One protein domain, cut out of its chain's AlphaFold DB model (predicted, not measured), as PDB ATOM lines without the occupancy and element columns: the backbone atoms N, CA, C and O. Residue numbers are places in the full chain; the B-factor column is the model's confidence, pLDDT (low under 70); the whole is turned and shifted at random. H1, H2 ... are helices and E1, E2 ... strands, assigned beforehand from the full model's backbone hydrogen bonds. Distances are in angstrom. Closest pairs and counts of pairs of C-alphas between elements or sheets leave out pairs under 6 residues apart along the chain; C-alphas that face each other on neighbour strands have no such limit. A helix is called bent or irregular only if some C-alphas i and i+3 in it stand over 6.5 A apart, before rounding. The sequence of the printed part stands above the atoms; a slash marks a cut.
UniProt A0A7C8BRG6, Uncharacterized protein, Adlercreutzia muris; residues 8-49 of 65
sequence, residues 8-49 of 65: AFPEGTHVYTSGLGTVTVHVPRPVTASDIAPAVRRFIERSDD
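Overview. This is residues 8 to 49 of the 65 residues of an uncharacterized protein of Adlercreutzia muris (UniProt A0A7C8BRG6). An arch of two legs: a long hairpin of two strands, E1 and E2, makes one leg and the single helix H1 the other, joined at one end by residues 28 to 32 and open between them. The far ends of both legs stick out, residues 17 to 22 at the hairpin's turn and residues 37 to 49 of H1. The printed part has 42 residues, with E1, E2 and H1 in that order along the chain; the two-stranded sheet, order E1 - E2, is antiparallel, and the class is mixed, helices and strands. The whole is loose, with a radius of gyration of the C-alphas of 12.8 A, and flat, spanning 31 by 28 by 11 A.

Along the chain. E1, residues 12 to 18, begins at C-alpha 12 (-8.333, 24.773, -9.727) and is 19.7 A long from first to last C-alpha. E2, residues 21 to 27, measures 19.6 A. H1, residues 33 to 49, measures 23.9 A and ends at C-alpha 49 (-30.316, 48.678, -0.944). H1 is irregular: C-alphas 35 and 38 are 7.3 A apart.

Arrangement. E1 and E2 form a hairpin, antiparallel at 162 degrees between their directions. The C-alphas of Thr 17 and Thr 22 face each other at 4.3 A. N 14 and O 25 are within hydrogen-bond range at 2.8 A, as are N 21 and O 18 at 3.0 A. E1 and H1 are apart. In H1, 10 of 13 O i to N i+4 pairs are within hydrogen-bond range.

Size, cuts and confidence. The C-alphas farthest apart, those of Gly 12 and Asp 49, are 33.6 A from each other. The printed part has no cut. The links E1 to E2 and E2 to H1 are tight. The mean pLDDT of the printed part is 87.9; residues 47 to 49 are under 70.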
ATOM      1  N   ALA A   8     -20.821  25.193 -10.257       87.19
ATOM      2  CA  ALA A   8     -20.728  26.606 -10.605       87.19
ATOM      3  C   ALA A   8     -19.276  27.029 -10.863       87.19
ATOM      4  O   ALA A   8     -19.007  27.752 -11.820       87.19
ATOM      5  N   PHE A   9     -18.336  26.539 -10.046       88.75
ATOM      6  CA  PHE A   9     -16.903  26.750 -10.252       88.75
ATOM      7  C   PHE A   9     -16.148  25.429 -10.092       88.75
ATOM      8  O   PHE A   9     -16.252  24.790  -9.039       88.75
ATOM      9  N   PRO A  10     -15.387  24.997 -11.112       90.31
ATOM     10  CA  PRO A  10     -14.582  23.796 -10.996       90.31
ATOM     11  C   PRO A  10     -13.365  24.054 -10.100       90.31
ATOM     12  O   PRO A  10     -12.891  25.185  -9.962       90.31
ATOM     13  N   GLU A  11     -12.850  22.978  -9.512       95.50
ATOM     14  CA  GLU A  11     -11.588  22.996  -8.774       95.50
ATOM     15  C   GLU A  11     -10.441  23.512  -9.653       95.50
ATOM     16  O   GLU A  11     -10.386  23.230 -10.853       95.50
ATOM     17  N   GLY A  12      -9.528  24.277  -9.056       94.75
ATOM     18  CA  GLY A  12      -8.333  24.773  -9.727       94.75
ATOM     19  C   GLY A  12      -8.035  26.242  -9.452       94.75
ATOM     20  O   GLY A  12      -8.610  26.878  -8.570       94.75
ATOM     21  N   THR A  13      -7.089  26.782 -10.216       96.06
ATOM     22  CA  THR A  13      -6.708  28.197 -10.147       96.06
ATOM     23  C   THR A  13      -7.286  28.937 -11.343       96.06
ATOM     24  O   THR A  13      -7.015  28.577 -12.486       96.06
ATOM     25  N   HIS A  14      -8.057  29.985 -11.069       91.50
ATOM     26  CA  HIS A  14      -8.756  30.799 -12.059       91.50
ATOM     27  C   HIS A  14      -8.186  32.208 -12.051       91.50
ATOM     28  O   HIS A  14      -8.108  32.841 -11.001       91.50
ATOM     29  N   VAL A  15      -7.787  32.713 -13.214       93.06
ATOM     30  CA  VAL A  15      -7.225  34.060 -13.344       93.06
ATOM     31  C   VAL A  15      -8.218  34.925 -14.108       93.06
ATOM     32  O   VAL A  15      -8.560  34.628 -15.250       93.06
ATOM     33  N   TYR A  16      -8.662  36.011 -13.483       90.06
ATOM     34  CA  TYR A  16      -9.587  36.981 -14.057       90.06
ATOM     35  C   TYR A  16      -8.854  38.296 -14.276       90.06
ATOM     36  O   TYR A  16      -8.290  38.862 -13.344       90.06
ATOM     37  N   THR A  17      -8.866  38.795 -15.509       92.81
ATOM     38  CA  THR A  17      -8.260  40.086 -15.847       92.81
ATOM     39  C   THR A  17      -9.348  41.059 -16.273       92.81
ATOM     40  O   THR A  17     -10.198  40.723 -17.094       92.81
ATOM     41  N   SER A  18      -9.324  42.261 -15.706       91.12
ATOM     42  CA  SER A  18     -10.251  43.355 -15.998       91.12
ATOM     43  C   SER A  18      -9.483  44.666 -16.182       91.12
ATOM     44  O   SER A  18      -8.286  44.732 -15.907       91.12
ATOM     45  N   GLY A  19     -10.175  45.739 -16.577       89.00
ATOM     46  CA  GLY A  19      -9.575  47.080 -16.635       89.00
ATOM     47  C   GLY A  19      -9.076  47.606 -15.282       89.00
ATOM     48  O   GLY A  19      -8.265  48.523 -15.253       89.00
ATOM     49  N   LEU A  20      -9.523  47.011 -14.169       91.69
ATOM     50  CA  LEU A  20      -9.094  47.355 -12.808       91.69
ATOM     51  C   LEU A  20      -7.897  46.520 -12.323       91.69
ATOM     52  O   LEU A  20      -7.383  46.766 -11.234       91.69
ATOM     53  N   GLY A  21      -7.456  45.534 -13.110       92.56
ATOM     54  CA  GLY A  21      -6.324  44.667 -12.792       92.56
ATOM     55  C   GLY A  21      -6.642  43.178 -12.905       92.56
ATOM     56  O   GLY A  21      -7.704  42.770 -13.389       92.56
ATOM     57  N   THR A  22      -5.688  42.369 -12.448       95.44
ATOM     58  CA  THR A  22      -5.738  40.905 -12.497       95.44
ATOM     59  C   THR A  22      -5.944  40.330 -11.100       95.44
ATOM     60  O   THR A  22      -5.222  40.673 -10.167       95.44
ATOM     61  N   VAL A  23      -6.908  39.421 -10.967       95.62
ATOM     62  CA  VAL A  23      -7.204  38.675  -9.741       95.62
ATOM     63  C   VAL A  23      -7.017  37.187 -10.003       95.62
ATOM     64  O   VAL A  23      -7.484  36.662 -11.010       95.62
ATOM     65  N   THR A  24      -6.350  36.501  -9.076       94.12
ATOM     66  CA  THR A  24      -6.224  35.038  -9.078       94.12
ATOM     67  C   THR A  24      -7.099  34.459  -7.973       94.12
ATOM     68  O   THR A  24      -7.012  34.888  -6.824       94.12
ATOM     69  N   VAL A  25      -7.947  33.496  -8.321       91.88
ATOM     70  CA  VAL A  25      -8.877  32.813  -7.420       91.88
ATOM     71  C   VAL A  25      -8.502  31.340  -7.358       91.88
ATOM     72  O   VAL A  25      -8.492  30.649  -8.375       91.88
ATOM     73  N   HIS A  26      -8.210  30.849  -6.157       94.25
ATOM     74  CA  HIS A  26      -7.919  29.438  -5.918       94.25
ATOM     75  C   HIS A  26      -9.165  28.734  -5.380       94.25
ATOM     76  O   HIS A  26      -9.701  29.112  -4.338       94.25
ATOM     77  N   VAL A  27      -9.613  27.705  -6.093       93.50
ATOM     78  CA  VAL A  27     -10.794  26.906  -5.775       93.50
ATOM     79  C   VAL A  27     -10.321  25.509  -5.356       93.50
ATOM     80  O   VAL A  27      -9.931  24.725  -6.219       93.50
ATOM     81  N   PRO A  28     -10.305  25.185  -4.048       91.31
ATOM     82  CA  PRO A  28      -9.706  23.948  -3.531       91.31
ATOM     83  C   PRO A  28     -10.598  22.707  -3.678       91.31
ATOM     84  O   PRO A  28     -10.135  21.607  -3.409       91.31
ATOM     85  N   ARG A  29     -11.879  22.887  -4.027       92.44
ATOM     86  CA  ARG A  29     -12.850  21.823  -4.321       92.44
ATOM     87  C   ARG A  29     -13.907  22.346  -5.294       92.44
ATOM     88  O   ARG A  29     -14.139  23.556  -5.285       92.44
ATOM     89  N   PRO A  30     -14.612  21.490  -6.053       91.88
ATOM     90  CA  PRO A  30     -15.746  21.927  -6.858       91.88
ATOM     91  C   PRO A  30     -16.769  22.673  -5.994       91.88
ATOM     92  O   PRO A  30     -17.175  22.187  -4.933       91.88
ATOM     93  N   VAL A  31     -17.155  23.862  -6.449       90.88
ATOM     94  CA  VAL A  31     -18.166  24.706  -5.811       90.88
ATOM     95  C   VAL A  31     -19.448  24.572  -6.609       90.88
ATOM     96  O   VAL A  31     -19.453  24.768  -7.829       90.88
ATOM     97  N   THR A  32     -20.537  24.238  -5.932       93.75
ATOM     98  CA  THR A  32     -21.823  24.006  -6.586       93.75
ATOM     99  C   THR A  32     -22.739  25.230  -6.499       93.75
ATOM    100  O   THR A  32     -22.457  26.191  -5.779       93.75
ATOM    101  N   ALA A  33     -23.843  25.230  -7.248       88.69
ATOM    102  CA  ALA A  33     -24.823  26.315  -7.199       88.69
ATOM    103  C   ALA A  33     -25.394  26.513  -5.785       88.69
ATOM    104  O   ALA A  33     -25.569  27.650  -5.342       88.69
ATOM    105  N   SER A  34     -25.613  25.424  -5.046       88.75
ATOM    106  CA  SER A  34     -26.065  25.469  -3.655       88.75
ATOM    107  C   SER A  34     -25.032  26.081  -2.696       88.75
ATOM    108  O   SER A  34     -25.427  26.803  -1.780       88.75
ATOM    109  N   ASP A  35     -23.724  25.868  -2.913       89.94
ATOM    110  CA  ASP A  35     -22.660  26.494  -2.103       89.94
ATOM    111  C   ASP A  35     -22.680  28.037  -2.232       89.94
ATOM    112  O   ASP A  35     -22.450  28.752  -1.253       89.94
ATOM    113  N   ILE A  36     -22.968  28.570  -3.431       88.94
ATOM    114  CA  ILE A  36     -22.941  30.023  -3.706       88.94
ATOM    115  C   ILE A  36     -24.296  30.717  -3.568       88.94
ATOM    116  O   ILE A  36     -24.330  31.937  -3.403       88.94
ATOM    117  N   ALA A  37     -25.405  29.973  -3.593       88.88
ATOM    118  CA  ALA A  37     -26.760  30.501  -3.460       88.88
ATOM    119  C   ALA A  37     -26.931  31.539  -2.326       88.88
ATOM    120  O   ALA A  37     -27.483  32.611  -2.593       88.88
ATOM    121  N   PRO A  38     -26.439  31.322  -1.086       90.44
ATOM    122  CA  PRO A  38     -26.571  32.323  -0.025       90.44
ATOM    123  C   PRO A  38     -25.744  33.590  -0.278       90.44
ATOM    124  O   PRO A  38     -26.180  34.684   0.081       90.44
ATOM    125  N   ALA A  39     -24.565  33.471  -0.894       86.44
ATOM    126  CA  ALA A  39     -23.726  34.621  -1.225       86.44
ATOM    127  C   ALA A  39     -24.362  35.465  -2.338       86.44
ATOM    128  O   ALA A  39     -24.428  36.688  -2.216       86.44
ATOM    129  N   VAL A  40     -24.898  34.810  -3.371       85.94
ATOM    130  CA  VAL A  40     -25.633  35.464  -4.463       85.94
ATOM    131  C   VAL A  40     -26.883  36.158  -3.928       85.94
ATOM    132  O   VAL A  40     -27.103  37.328  -4.227       85.94
ATOM    133  N   ARG A  41     -27.662  35.486  -3.072       87.75
ATOM    134  CA  ARG A  41     -28.847  36.083  -2.443       87.75
ATOM    135  C   ARG A  41     -28.496  37.350  -1.659       87.75
ATOM    136  O   ARG A  41     -29.117  38.380  -1.886       87.75
ATOM    137  N   ARG A  42     -27.462  37.299  -0.810       86.50
ATOM    138  CA  ARG A  42     -26.995  38.468  -0.043       86.50
ATOM    139  C   ARG A  42     -26.500  39.602  -0.935       86.50
ATOM    140  O   ARG A  42     -26.667  40.764  -0.586       86.50
ATOM    141  N   PHE A  43     -25.854  39.275  -2.054       83.06
ATOM    142  CA  PHE A  43     -25.415  40.276  -3.021       83.06
ATOM    143  C   PHE A  43     -26.608  40.978  -3.674       83.06
ATOM    144  O   PHE A  43     -26.596  42.202  -3.771       83.06
ATOM    145  N   ILE A  44     -27.646  40.231  -4.061       85.00
ATOM    146  CA  ILE A  44     -28.879  40.791  -4.627       85.00
ATOM    147  C   ILE A  44     -29.604  41.651  -3.585       85.00
ATOM    148  O   ILE A  44     -29.897  42.804  -3.872       85.00
ATOM    149  N   GLU A  45     -29.805  41.143  -2.364       83.06
ATOM    150  CA  GLU A  45     -30.439  41.889  -1.260       83.06
ATOM    151  C   GLU A  45     -29.680  43.192  -0.947       83.06
ATOM    152  O   GLU A  45     -30.290  44.230  -0.727       83.06
ATOM    153  N   ARG A  46     -28.341  43.168  -0.979       73.25
ATOM    154  CA  ARG A  46     -27.527  44.379  -0.805       73.25
ATOM    155  C   ARG A  46     -27.613  45.313  -2.010       73.25
ATOM    156  O   ARG A  46     -27.576  46.517  -1.831       73.25
ATOM    157  N   SER A  47     -27.683  44.784  -3.226       64.06
ATOM    158  CA  SER A  47     -27.771  45.609  -4.436       64.06
ATOM    159  C   SER A  47     -29.119  46.320  -4.547       64.06
ATOM    160  O   SER A  47     -29.162  47.407  -5.108       64.06
ATOM    161  N   ASP A  48     -30.181  45.744  -3.979       58.75
ATOM    162  CA  ASP A  48     -31.494  46.389  -3.839       58.75
ATOM    163  C   ASP A  48     -31.419  47.618  -2.912       58.75
ATOM    164  O   ASP A  48     -31.963  48.669  -3.234       58.75
ATOM    165  N   ASP A  49     -30.616  47.546  -1.843       54.47
ATOM    166  CA  ASP A  49     -30.316  48.678  -0.944       54.47
ATOM    167  C   ASP A  49     -29.499  49.793  -1.644       54.47
ATOM    168  O   ASP A  49     -29.670  50.975  -1.362       54.47
TER     169      ASP A  49